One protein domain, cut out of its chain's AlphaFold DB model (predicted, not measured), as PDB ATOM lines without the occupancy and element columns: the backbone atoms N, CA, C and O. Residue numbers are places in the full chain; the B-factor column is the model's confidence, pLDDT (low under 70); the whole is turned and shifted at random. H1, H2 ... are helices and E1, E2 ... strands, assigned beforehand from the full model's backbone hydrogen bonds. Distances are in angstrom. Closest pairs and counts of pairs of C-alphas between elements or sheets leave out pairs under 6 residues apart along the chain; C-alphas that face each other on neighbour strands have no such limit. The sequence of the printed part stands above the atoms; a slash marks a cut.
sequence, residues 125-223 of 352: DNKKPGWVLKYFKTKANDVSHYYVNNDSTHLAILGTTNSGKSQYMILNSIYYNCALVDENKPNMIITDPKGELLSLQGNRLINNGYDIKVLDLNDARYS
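This is residues 125 to 223 of the 352 residues of the protein "Type IV secretory system Conjugative DNA transfer" of Mycoplasma agassizii (UniProt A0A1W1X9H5). With little regular structure, the hairpin E1 E2 packs on H1 through E1, and H2 lies beside H1, away from the hairpin. Residues 208 to 223 lead past H2 to the far end. The 99 printed residues, under half in named elements, hold antiparallel E1 and E2, then H1 and H2, class mixed. The whole is compact, with a radius of gyration of the C-alphas of 14.6 A and spans of 46 by 35 by 30 A.

E1, residues 131 to 137, pairs with E2, residues 144 to 149; N 133 and O 147 are within hydrogen-bond range, 2.8 A. The closest C-alphas of E1 and H1, residues 165 to 178, are 132 and 173, 4.9 A apart. H1 touches H2, residues 196 to 207, at a shallow 12 degrees; their closest C-alphas, 178 and 205, are 6.2 A apart. O i to N i+4 pairs within range: H1 8 of 10, H2 6 of 8.

E1 begins at C-alpha 131 (245.139, 155.215, 220.368); H1 spans 19.0 A; H2, 18.0 A, ends at C-alpha 207 (249.257, 140.676, 235.083).

The printed part has no cut. Links E2 to H1 and H1 to H2 are long. Residue 141 has pLDDT under 70.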
ATOM      1  N   ASP A 125     235.782 150.042 217.789       91.06
ATOM      2  CA  ASP A 125     236.679 149.041 218.369       91.06
ATOM      3  C   ASP A 125     236.728 147.785 217.482       91.06
ATOM      4  O   ASP A 125     235.723 147.100 217.283       91.06
ATOM      5  N   ASN A 126     237.912 147.504 216.947       88.62
ATOM      6  CA  ASN A 126     238.216 146.361 216.093       88.62
ATOM      7  C   ASN A 126     239.187 145.372 216.765       88.62
ATOM      8  O   ASN A 126     239.746 144.521 216.073       88.62
ATOM      9  N   LYS A 127     239.419 145.501 218.081       91.19
ATOM     10  CA  LYS A 127     240.358 144.679 218.866       91.19
ATOM     11  C   LYS A 127     241.800 144.683 218.351       91.19
ATOM     12  O   LYS A 127     242.553 143.749 218.613       91.19
ATOM     13  N   LYS A 128     242.199 145.742 217.646       93.69
ATOM     14  CA  LYS A 128     243.589 145.987 217.243       93.69
ATOM     15  C   LYS A 128     244.238 147.026 218.150       93.69
ATOM     16  O   LYS A 128     243.514 147.832 218.747       93.69
ATOM     17  N   PRO A 129     245.577 147.048 218.236       94.25
ATOM     18  CA  PRO A 129     246.287 148.071 218.983       94.25
ATOM     19  C   PRO A 129     246.088 149.456 218.369       94.25
ATOM     20  O   PRO A 129     245.923 149.595 217.154       94.25
ATOM     21  N   GLY A 130     246.076 150.486 219.208       93.62
ATOM     22  CA  GLY A 130     245.884 151.856 218.748       93.62
ATOM     23  C   GLY A 130     245.666 152.871 219.862       93.62
ATOM     24  O   GLY A 130     245.712 152.556 221.054       93.62
ATOM     25  N   TRP A 131     245.414 154.111 219.453       93.94
ATOM     26  CA  TRP A 131     245.139 155.215 220.368       93.94
ATOM     27  C   TRP A 131     243.656 155.281 220.713       93.94
ATOM     28  O   TRP A 131     242.813 155.412 219.824       93.94
ATOM     29  N   VAL A 132     243.324 155.249 222.002       92.94
ATOM     30  CA  VAL A 132     241.939 155.411 222.455       92.94
ATOM     31  C   VAL A 132     241.559 156.886 222.372       92.94
ATOM     32  O   VAL A 132     242.076 157.715 223.116       92.94
ATOM     33  N   LEU A 133     240.628 157.206 221.472       90.62
ATOM     34  CA  LEU A 133     240.102 158.560 221.283       90.62
ATOM     35  C   LEU A 133     238.963 158.868 222.256       90.62
ATOM     36  O   LEU A 133     238.788 160.005 222.694       90.62
ATOM     37  N   LYS A 134     238.145 157.857 222.564       88.31
ATOM     38  CA  LYS A 134     237.009 157.993 223.474       88.31
ATOM     39  C   LYS A 134     236.678 156.664 224.133       88.31
ATOM     40  O   LYS A 134     236.743 155.611 223.505       88.31
ATOM     41  N   TYR A 135     236.282 156.750 225.395       87.50
ATOM     42  CA  TYR A 135     235.898 155.621 226.227       87.50
ATOM     43  C   TYR A 135     234.644 155.969 227.025       87.50
ATOM     44  O   TYR A 135     234.501 157.090 227.516       87.50
ATOM     45  N   PHE A 136     233.727 155.015 227.145       85.81
ATOM     46  CA  PHE A 136     232.565 155.136 228.017       85.81
ATOM     47  C   PHE A 136     232.091 153.757 228.468       85.81
ATOM     48  O   PHE A 136     232.218 152.770 227.745       85.81
ATOM     49  N   LYS A 137     231.501 153.703 229.660       82.50
ATOM     50  CA  LYS A 137     230.857 152.504 230.199       82.50
ATOM     51  C   LYS A 137     229.348 152.644 230.140       82.50
ATOM     52  O   LYS A 137     228.802 153.701 230.464       82.50
ATOM     53  N   THR A 138     228.666 151.576 229.750       80.50
ATOM     54  CA  THR A 138     227.207 151.505 229.864       80.50
ATOM     55  C   THR A 138     226.819 151.003 231.254       80.50
ATOM     56  O   THR A 138     227.318 149.983 231.719       80.50
ATOM     57  N   LYS A 139     225.907 151.716 231.933       73.88
ATOM     58  CA  LYS A 139     225.476 151.376 233.305       73.88
ATOM     59  C   LYS A 139     224.788 150.011 233.417       73.88
ATOM     60  O   LYS A 139     224.750 149.457 234.505       73.88
ATOM     61  N   ALA A 140     224.217 149.507 232.323       71.56
ATOM     62  CA  ALA A 140     223.399 148.299 232.340       71.56
ATOM     63  C   ALA A 140     224.225 147.017 232.541       71.56
ATOM     64  O   ALA A 140     223.797 146.154 233.295       71.56
ATOM     65  N   ASN A 141     225.409 146.913 231.918       65.12
ATOM     66  CA  ASN A 141     226.181 145.661 231.869       65.12
ATOM     67  C   ASN A 141     227.673 145.833 232.231       65.12
ATOM     68  O   ASN A 141     228.460 144.927 231.982       65.12
ATOM     69  N   ASP A 142     228.084 147.004 232.732       72.12
ATOM     70  CA  ASP A 142     229.495 147.389 232.954       72.12
ATOM     71  C   ASP A 142     230.412 147.143 231.733       72.12
ATOM     72  O   ASP A 142     231.624 146.957 231.845       72.12
ATOM     73  N   VAL A 143     229.824 147.160 230.530       76.31
ATOM     74  CA  VAL A 143     230.556 146.959 229.280       76.31
ATOM     75  C   VAL A 143     231.252 148.260 228.907       76.31
ATOM     76  O   VAL A 143     230.619 149.306 228.709       76.31
ATOM     77  N   SER A 144     232.572 148.169 228.798       82.06
ATOM     78  CA  SER A 144     233.443 149.219 228.288       82.06
ATOM     79  C   SER A 144     233.355 149.300 226.767       82.06
ATOM     80  O   SER A 144     233.579 148.313 226.068       82.06
ATOM     81  N   HIS A 145     233.088 150.495 226.252       87.56
ATOM     82  CA  HIS A 145     233.124 150.790 224.826       87.56
ATOM     83  C   HIS A 145     234.282 151.728 224.516       87.56
ATOM     84  O   HIS A 145     234.468 152.745 225.192       87.56
ATOM     85  N   TYR A 146     235.017 151.398 223.460       91.62
ATOM     86  CA  TYR A 146     236.166 152.159 222.994       91.62
ATOM     87  C   TYR A 146     235.928 152.655 221.572       91.62
ATOM     88  O   TYR A 146     235.330 151.965 220.745       91.62
ATOM     89  N   TYR A 147     236.416 153.861 221.300       92.12
ATOM     90  CA  TYR A 147     236.684 154.324 219.950       92.12
ATOM     91  C   TYR A 147     238.189 154.471 219.791       92.12
ATOM     92  O   TYR A 147     238.815 155.229 220.539       92.12
ATOM     93  N   VAL A 148     238.757 153.727 218.850       93.12
ATOM     94  CA  VAL A 148     240.201 153.526 218.729       93.12
ATOM     95  C   VAL A 148     240.658 153.951 217.345       93.12
ATOM     96  O   VAL A 148     240.039 153.628 216.333       93.12
ATOM     97  N   ASN A 149     241.745 154.709 217.308       92.31
ATOM     98  CA  ASN A 149     242.489 154.957 216.092       92.31
ATOM     99  C   ASN A 149     243.579 153.894 215.943       92.31
ATOM    100  O   ASN A 149     244.590 153.943 216.644       92.31
ATOM    101  N   ASN A 150     243.359 152.958 215.027       91.44
ATOM    102  CA  ASN A 150     244.313 151.906 214.677       91.44
ATOM    103  C   ASN A 150     245.146 152.249 213.434       91.44
ATOM    104  O   ASN A 150     245.936 151.419 212.989       91.44
ATOM    105  N   ASP A 151     244.947 153.435 212.848       87.31
ATOM    106  CA  ASP A 151     245.769 153.902 211.734       87.31
ATOM    107  C   ASP A 151     247.209 154.129 212.239       87.31
ATOM    108  O   ASP A 151     247.423 154.523 213.389       87.31
ATOM    109  N   SER A 152     248.207 153.938 211.372       84.81
ATOM    110  CA  SER A 152     249.624 154.208 211.661       84.81
ATOM    111  C   SER A 152     249.925 155.716 211.653       84.81
ATOM    112  O   SER A 152     250.784 156.196 210.914       84.81
ATOM    113  N   THR A 153     249.155 156.484 212.421       87.25
ATOM    114  CA  THR A 153     249.249 157.940 212.522       87.25
ATOM    115  C   THR A 153     249.713 158.360 213.910       87.25
ATOM    116  O   THR A 153     249.360 157.763 214.930       87.25
ATOM    117  N   HIS A 154     250.520 159.418 213.958       90.50
ATOM    118  CA  HIS A 154     250.929 160.021 215.220       90.50
ATOM    119  C   HIS A 154     249.778 160.824 215.838       90.50
ATOM    120  O   HIS A 154     249.004 161.474 215.132       90.50
ATOM    121  N   LEU A 155     249.686 160.794 217.168       88.31
ATOM    122  CA  LEU A 155     248.691 161.528 217.945       88.31
ATOM    123  C   LEU A 155     249.365 162.671 218.707       88.31
ATOM    124  O   LEU A 155     250.233 162.436 219.543       88.31
ATOM    125  N   ALA A 156     248.918 163.902 218.459       90.56
ATOM    126  CA  ALA A 156     249.311 165.076 219.231       90.56
ATOM    127  C   ALA A 156     248.164 165.505 220.155       90.56
ATOM    128  O   ALA A 156     247.050 165.761 219.697       90.56
ATOM    129  N   ILE A 157     248.435 165.591 221.461       89.12
ATOM    130  CA  ILE A 157     247.442 165.944 222.483       89.12
ATOM    131  C   ILE A 157     247.761 167.327 223.038       89.12
ATOM    132  O   ILE A 157     248.734 167.504 223.770       89.12
ATOM    133  N   LEU A 158     246.912 168.302 222.728       90.06
ATOM    134  CA  LEU A 158     247.059 169.674 223.203       90.06
ATOM    135  C   LEU A 158     246.157 169.922 224.410       90.06
ATOM    136  O   LEU A 158     244.987 169.546 224.427       90.06
ATOM    137  N   GLY A 159     246.703 170.572 225.431       87.25
ATOM    138  CA  GLY A 159     245.955 170.945 226.626       87.25
ATOM    139  C   GLY A 159     246.859 171.582 227.669       87.25
ATOM    140  O   GLY A 159     248.075 171.378 227.658       87.25
ATOM    141  N   THR A 160     246.274 172.323 228.598       89.75
ATOM    142  CA  THR A 160     246.992 172.958 229.710       89.75
ATOM    143  C   THR A 160     247.360 171.947 230.801       89.75
ATOM    144  O   THR A 160     246.945 170.782 230.782       89.75
ATOM    145  N   THR A 161     248.198 172.348 231.756       87.06
ATOM    146  CA  THR A 161     248.446 171.546 232.964       87.06
ATOM    147  C   THR A 161     247.128 171.300 233.699       87.06
ATOM    148  O   THR A 161     246.255 172.163 233.718       87.06
ATOM    149  N   ASN A 162     246.972 170.107 234.278       82.75
ATOM    150  CA  ASN A 162     245.752 169.674 234.968       82.75
ATOM    151  C   ASN A 162     244.489 169.558 234.085       82.75
ATOM    152  O   ASN A 162     243.389 169.399 234.598       82.75
ATOM    153  N   SER A 163     244.624 169.567 232.753       86.44
ATOM    154  CA  SER A 163     243.495 169.338 231.836       86.44
ATOM    155  C   SER A 163     243.126 167.854 231.660       86.44
ATOM    156  O   SER A 163     242.343 167.519 230.776       86.44
ATOM    157  N   GLY A 164     243.754 166.946 232.417       84.38
ATOM    158  CA  GLY A 164     243.475 165.509 232.362       84.38
ATOM    159  C   GLY A 164     244.057 164.750 231.161       84.38
ATOM    160  O   GLY A 164     243.650 163.615 230.940       84.38
ATOM    161  N   LYS A 165     245.010 165.308 230.389       89.44
ATOM    162  CA  LYS A 165     245.578 164.654 229.178       89.44
ATOM    163  C   LYS A 165     246.011 163.201 229.420       89.44
ATOM    164  O   LYS A 165     245.597 162.299 228.694       89.44
ATOM    165  N   SER A 166     246.816 162.979 230.461       87.06
ATOM    166  CA  SER A 166     247.342 161.653 230.802       87.06
ATOM    167  C   SER A 166     246.232 160.697 231.236       87.06
ATOM    168  O   SER A 166     246.196 159.555 230.795       87.06
ATOM    169  N   GLN A 167     245.289 161.178 232.047       86.31
ATOM    170  CA  GLN A 167     244.201 160.366 232.592       86.31
ATOM    171  C   GLN A 167     243.164 159.992 231.530       86.31
ATOM    172  O   GLN A 167     242.693 158.860 231.498       86.31
ATOM    173  N   TYR A 168     242.822 160.932 230.649       84.38
ATOM    174  CA  TYR A 168     241.761 160.754 229.668       84.38
ATOM    175  C   TYR A 168     242.211 159.971 228.427       84.38
ATOM    176  O   TYR A 168     241.430 159.175 227.913       84.38
ATOM    177  N   MET A 169     243.446 160.152 227.944       88.38
ATOM    178  CA  MET A 169     243.896 159.498 226.700       88.38
ATOM    179  C   MET A 169     245.010 158.477 226.913       88.38
ATOM    180  O   MET A 169     244.886 157.348 226.440       88.38
ATOM    181  N   ILE A 170     246.077 158.827 227.639       91.69
ATOM    182  CA  ILE A 170     247.256 157.951 227.772       91.69
ATOM    183  C   ILE A 170     246.934 156.710 228.607       91.69
ATOM    184  O   ILE A 170     247.100 155.594 228.120       91.69
ATOM    185  N   LEU A 171     246.390 156.877 229.819       92.56
ATOM    186  CA  LEU A 171     246.019 155.754 230.690       92.56
ATOM    187  C   LEU A 171     244.980 154.838 230.039       92.56
ATOM    188  O   LEU A 171     245.113 153.619 230.109       92.56
ATOM    189  N   ASN A 172     243.979 155.412 229.370       91.88
ATOM    190  CA  ASN A 172     242.962 154.629 228.669       91.88
ATOM    191  C   ASN A 172     243.545 153.862 227.476       91.88
ATOM    192  O   ASN A 172     243.142 152.726 227.238       91.88
ATOM    193  N   SER A 173     244.517 154.441 226.763       94.38
ATOM    194  CA  SER A 173     245.224 153.744 225.686       94.38
ATOM    195  C   SER A 173     246.081 152.600 226.225       94.38
ATOM    196  O   SER A 173     246.016 151.505 225.677       94.38
ATOM    197  N   ILE A 174     246.824 152.803 227.318       95.19
ATOM    198  CA  ILE A 174     247.592 151.729 227.975       95.19
ATOM    199  C   ILE A 174     246.649 150.603 228.408       95.19
ATOM    200  O   ILE A 174     246.883 149.444 228.079       95.19
ATOM    201  N   TYR A 175     245.550 150.955 229.085       93.00
ATOM    202  CA  TYR A 175     244.553 150.002 229.567       93.00
ATOM    203  C   TYR A 175     243.944 149.168 228.436       93.00
ATOM    204  O   TYR A 175     243.812 147.953 228.555       93.00
ATOM    205  N   TYR A 176     243.544 149.820 227.344       94.38
ATOM    206  CA  TYR A 176     242.956 149.132 226.200       94.38
ATOM    207  C   TYR A 176     243.973 148.200 225.538       94.38
ATOM    208  O   TYR A 176     243.676 147.024 225.346       94.38
ATOM    209  N   ASN A 177     245.177 148.701 225.242       95.50
ATOM    210  CA  ASN A 177     246.199 147.931 224.536       95.50
ATOM    211  C   ASN A 177     246.691 146.732 225.357       95.50
ATOM    212  O   ASN A 177     246.910 145.666 224.788       95.50
ATOM    213  N   CYS A 178     246.812 146.866 226.683       94.88
ATOM    214  CA  CYS A 178     247.269 145.754 227.513       94.88
ATOM    215  C   CYS A 178     246.232 144.634 227.659       94.88
ATOM    216  O   CYS A 178     246.604 143.504 227.958       94.88
ATOM    217  N   ALA A 179     244.946 144.940 227.461       92.94
ATOM    218  CA  ALA A 179     243.843 143.985 227.560       92.94
ATOM    219  C   ALA A 179     243.538 143.255 226.235       92.94
ATOM    220  O   ALA A 179     242.579 142.485 226.165       92.94
ATOM    221  N   LEU A 180     244.304 143.521 225.172       94.31
ATOM    222  CA  LEU A 180     244.174 142.814 223.898       94.31
ATOM    223  C   LEU A 180     244.637 141.357 224.022       94.31
ATOM    224  O   LEU A 180     245.300 140.978 224.983       94.31
ATOM    225  N   VAL A 181     244.281 140.531 223.038       93.25
ATOM    226  CA  VAL A 181     244.832 139.171 222.904       93.25
ATOM    227  C   VAL A 181     246.326 139.232 222.585       93.25
ATOM    228  O   VAL A 181     246.771 140.203 221.975       93.25
ATOM    229  N   ASP A 182     247.085 138.204 222.968       90.19
ATOM    230  CA  ASP A 182     248.557 138.221 222.932       90.19
ATOM    231  C   ASP A 182     249.142 138.621 221.568       90.19
ATOM    232  O   ASP A 182     250.025 139.469 221.513       90.19
ATOM    233  N   GLU A 183     248.583 138.121 220.461       91.75
ATOM    234  CA  GLU A 183     249.015 138.460 219.090       91.75
ATOM    235  C   GLU A 183     248.865 139.951 218.735       91.75
ATOM    236  O   GLU A 183     249.526 140.452 217.828       91.75
ATOM    237  N   ASN A 184     247.987 140.668 219.441       93.38
ATOM    238  CA  ASN A 184     247.671 142.077 219.209       93.38
ATOM    239  C   ASN A 184     248.219 143.005 220.305       93.38
ATOM    240  O   ASN A 184     247.997 144.215 220.220       93.38
ATOM    241  N   LYS A 185     248.913 142.480 221.324       94.69
ATOM    242  CA  LYS A 185     249.536 143.291 222.378       94.69
ATOM    243  C   LYS A 185     250.745 144.042 221.806       94.69
ATOM    244  O   LYS A 185     251.722 143.408 221.412       94.69
ATOM    245  N   PRO A 186     250.722 145.385 221.747       95.00
ATOM    246  CA  PRO A 186     251.845 146.141 221.216       95.00
ATOM    247  C   PRO A 186     252.930 146.305 222.280       95.00
ATOM    248  O   PRO A 186     252.621 146.452 223.465       95.00
ATOM    249  N   ASN A 187     254.187 146.392 221.847       95.50
ATOM    250  CA  ASN A 187     255.263 146.914 222.688       95.50
ATOM    251  C   ASN A 187     255.040 148.412 222.929       95.50
ATOM    252  O   ASN A 187     254.676 149.149 222.012       95.50
ATOM    253  N   MET A 188     255.262 148.868 224.162       95.19
ATOM    254  CA  MET A 188     255.035 150.256 224.563       95.19
ATOM    255  C   MET A 188     256.312 150.856 225.145       95.19
ATOM    256  O   MET A 188     256.862 150.330 226.107       95.19
ATOM    257  N   ILE A 189     256.747 151.985 224.584       95.00
ATOM    258  CA  ILE A 189     257.795 152.835 225.155       95.00
ATOM    259  C   ILE A 189     257.100 154.087 225.681       95.00
ATOM    260  O   ILE A 189     256.459 154.809 224.918       95.00
ATOM    261  N   ILE A 190     257.178 154.311 226.992       93.88
ATOM    262  CA  ILE A 190     256.436 155.370 227.679       93.88
ATOM    263  C   ILE A 190     257.429 156.245 228.433       93.88
ATOM    264  O   ILE A 190     258.153 155.764 229.300       93.88
ATOM    265  N   THR A 191     257.437 157.539 228.125       92.75
ATOM    266  CA  THR A 191     258.167 158.535 228.907       92.75
ATOM    267  C   THR A 191     257.295 158.990 230.077       92.75
ATOM    268  O   THR A 191     256.240 159.596 229.888       92.75
ATOM    269  N   ASP A 192     257.720 158.684 231.303       91.81
ATOM    270  CA  ASP A 192     256.979 159.008 232.529       91.81
ATOM    271  C   ASP A 192     257.877 159.732 233.543       91.81
ATOM    272  O   ASP A 192     258.361 159.120 234.494       91.81
ATOM    273  N   PRO A 193     258.108 161.049 233.371       85.62
ATOM    274  CA  PRO A 193     259.020 161.811 234.228       85.62
ATOM    275  C   PRO A 193     258.655 161.806 235.718       85.62
ATOM    276  O   PRO A 193     259.494 162.149 236.546       85.62
ATOM    277  N   LYS A 194     257.402 161.481 236.064       86.50
ATOM    278  CA  LYS A 194     256.908 161.464 237.448       86.50
ATOM    279  C   LYS A 194     256.705 160.057 238.016       86.50
ATOM    280  O   LYS A 194     256.410 159.934 239.199       86.50
ATOM    281  N   GLY A 195     256.792 159.018 237.186       88.94
ATOM    282  CA  GLY A 195     256.480 157.640 237.576       88.94
ATOM    283  C   GLY A 195     254.992 157.371 237.867       88.94
ATOM    284  O   GLY A 195     254.654 156.312 238.398       88.94
ATOM    285  N   GLU A 196     254.084 158.304 237.554       91.69
ATOM    286  CA  GLU A 196     252.651 158.169 237.861       91.69
ATOM    287  C   GLU A 196     251.988 157.068 237.016       91.69
ATOM    288  O   GLU A 196     251.155 156.310 237.515       91.69
ATOM    289  N   LEU A 197     252.352 156.954 235.736       93.38
ATOM    290  CA  LEU A 197     251.777 155.967 234.821       93.38
ATOM    291  C   LEU A 197     252.234 154.557 235.192       93.38
ATOM    292  O   LEU A 197     251.405 153.643 235.244       93.38
ATOM    293  N   LEU A 198     253.529 154.390 235.479       93.06
ATOM    294  CA  LEU A 198     254.084 153.107 235.904       93.06
ATOM    295  C   LEU A 198     253.495 152.670 237.251       93.06
ATOM    296  O   LEU A 198     253.076 151.523 237.384       93.06
ATOM    297  N   SER A 199     253.381 153.585 238.216       92.75
ATOM    298  CA  SER A 199     252.758 153.305 239.517       92.75
ATOM    299  C   SER A 199     251.297 152.852 239.377       92.75
ATOM    300  O   SER A 199     250.871 151.882 240.005       92.75
ATOM    301  N   LEU A 200     250.526 153.495 238.490       92.94
ATOM    302  CA  LEU A 200     249.107 153.181 238.290       92.94
ATOM    303  C   LEU A 200     248.852 151.919 237.452       92.94
ATOM    304  O   LEU A 200     247.840 151.248 237.667       92.94
ATOM    305  N   GLN A 201     249.697 151.616 236.461       93.81
ATOM    306  CA  GLN A 201     249.437 150.551 235.476       93.81
ATOM    307  C   GLN A 201     250.438 149.392 235.506       93.81
ATOM    308  O   GLN A 201     250.148 148.360 234.906       93.81
ATOM    309  N   GLY A 202     251.564 149.504 236.210       94.69
ATOM    310  CA  GLY A 202     252.635 148.500 236.209       94.69
ATOM    311  C   GLY A 202     252.145 147.104 236.591       94.69
ATOM    312  O   GLY A 202     252.296 146.161 235.818       94.69
ATOM    313  N   ASN A 203     251.431 146.985 237.713       95.44
ATOM    314  CA  ASN A 203     250.842 145.708 238.133       95.44
ATOM    315  C   ASN A 203     249.864 145.144 237.094       95.44
ATOM    316  O   ASN A 203     249.821 143.940 236.866       95.44
ATOM    317  N   ARG A 204     249.081 146.004 236.428       94.50
ATOM    318  CA  ARG A 204     248.153 145.562 235.380       94.50
ATOM    319  C   ARG A 204     248.906 145.045 234.159       94.50
ATOM    320  O   ARG A 204     248.508 144.020 233.618       94.50
ATOM    321  N   LEU A 205     249.954 145.735 233.727       96.19
ATOM    322  CA  LEU A 205     250.783 145.320 232.599       96.19
ATOM    323  C   LEU A 205     251.425 143.951 232.874       96.19
ATOM    324  O   LEU A 205     251.257 143.044 232.061       96.19
ATOM    325  N   ILE A 206     252.030 143.763 234.052       96.06
ATOM    326  CA  ILE A 206     252.604 142.474 234.481       96.06
ATOM    327  C   ILE A 206     251.538 141.373 234.475       96.06
ATOM    328  O   ILE A 206     251.739 140.314 233.883       96.06
ATOM    329  N   ASN A 207     250.363 141.639 235.054       95.81
ATOM    330  CA  ASN A 207     249.257 140.676 235.083       95.81
ATOM    331  C   ASN A 207     248.722 140.322 233.685       95.81
ATOM    332  O   ASN A 207     248.097 139.280 233.518       95.81
ATOM    333  N   ASN A 208     248.951 141.178 232.686       95.19
ATOM    334  CA  ASN A 208     248.625 140.917 231.286       95.19
ATOM    335  C   ASN A 208     249.839 140.400 230.489       95.19
ATOM    336  O   ASN A 208     249.820 140.453 229.263       95.19
ATOM    337  N   GLY A 209     250.883 139.887 231.145       95.19
ATOM    338  CA  GLY A 209     252.005 139.211 230.487       95.19
ATOM    339  C   GLY A 209     253.063 140.134 229.880       95.19
ATOM    340  O   GLY A 209     253.880 139.667 229.090       95.19
ATOM    341  N   TYR A 210     253.071 141.424 230.221       96.75
ATOM    342  CA  TYR A 210     254.138 142.330 229.794       96.75
ATOM    343  C   TYR A 210     255.390 142.168 230.658       96.75
ATOM    344  O   TYR A 210     255.313 142.213 231.887       96.75
ATOM    345  N   ASP A 211     256.552 142.087 230.009       95.44
ATOM    346  CA  ASP A 211     257.850 142.319 230.644       95.44
ATOM    347  C   ASP A 211     258.116 143.829 230.708       95.44
ATOM    348  O   ASP A 211     258.213 144.504 229.680       95.44
ATOM    349  N   ILE A 212     258.194 144.375 231.921       94.69
ATOM    350  CA  ILE A 212     258.424 145.804 232.134       94.69
ATOM    351  C   ILE A 212     259.913 146.045 232.359       94.69
ATOM    352  O   ILE A 212     260.499 145.565 233.328       94.69
ATOM    353  N   LYS A 213     260.502 146.870 231.493       94.31
ATOM    354  CA  LYS A 213     261.851 147.416 231.647       94.31
ATOM    355  C   LYS A 213     261.759 148.899 231.992       94.31
ATOM    356  O   LYS A 213     261.073 149.648 231.301       94.31
ATOM    357  N   VAL A 214     262.444 149.315 233.051       93.56
ATOM    358  CA  VAL A 214     262.460 150.710 233.514       93.56
ATOM    359  C   VAL A 214     263.824 151.316 233.213       93.56
ATOM    360  O   VAL A 214     264.837 150.794 233.660       93.56
ATOM    361  N   LEU A 215     263.859 152.411 232.455       92.50
ATOM    362  CA  LEU A 215     265.054 153.235 232.273       92.50
ATOM    363  C   LEU A 215     264.899 154.489 233.135       92.50
ATOM    364  O   LEU A 215     264.330 155.486 232.692       92.50
ATOM    365  N   ASP A 216     265.364 154.409 234.378       90.25
ATOM    366  CA  ASP A 216     265.428 155.553 235.284       90.25
ATOM    367  C   ASP A 216     266.762 156.286 235.070       90.25
ATOM    368  O   ASP A 216     267.834 155.677 235.132       90.25
ATOM    369  N   LEU A 217     266.679 157.577 234.742       85.31
ATOM    370  CA  LEU A 217     267.833 158.453 234.516       85.31
ATOM    371  C   LEU A 217     268.237 159.232 235.779       85.31
ATOM    372  O   LEU A 217     269.302 159.841 235.794       85.31
ATOM    373  N   ASN A 218     267.401 159.224 236.822       85.88
ATOM    374  CA  ASN A 218     267.683 159.860 238.108       85.88
ATOM    375  C   ASN A 218     268.341 158.876 239.083       85.88
ATOM    376  O   ASN A 218     269.260 159.256 239.806       85.88
ATOM    377  N   ASP A 219     267.871 157.624 239.117       86.38
ATOM    378  CA  ASP A 219     268.381 156.591 240.022       86.38
ATOM    379  C   ASP A 219     268.675 155.280 239.285       86.38
ATOM    380  O   ASP A 219     267.788 154.482 238.973       86.38
ATOM    381  N   ALA A 220     269.965 155.023 239.059       83.50
ATOM    382  CA  ALA A 220     270.435 153.843 238.340       83.50
ATOM    383  C   ALA A 220     270.015 152.512 238.993       83.50
ATOM    384  O   ALA A 220     269.943 151.502 238.296       83.50
ATOM    385  N   ARG A 221     269.697 152.487 240.298       85.75
ATOM    386  CA  ARG A 221     269.311 151.258 241.022       85.75
ATOM    387  C   ARG A 221     267.964 150.697 240.576       85.75
ATOM    388  O   ARG A 221     267.749 149.493 240.677       85.75
ATOM    389  N   TYR A 222     267.064 151.560 240.107       85.62
ATOM    390  CA  TYR A 222     265.754 151.166 239.572       85.62
ATOM    391  C   TYR A 222     265.758 151.035 238.047       85.62
ATOM    392  O   TYR A 222     264.743 150.692 237.444       85.62
ATOM    393  N   SER A 223     266.898 151.327 237.425       88.94
ATOM    394  CA  SER A 223     267.073 151.361 235.986       88.94
ATOM    395  C   SER A 223     267.595 150.025 235.465       88.94
ATOM    396  O   SER A 223     268.289 149.290 236.162       88.94
TER     397      SER A 223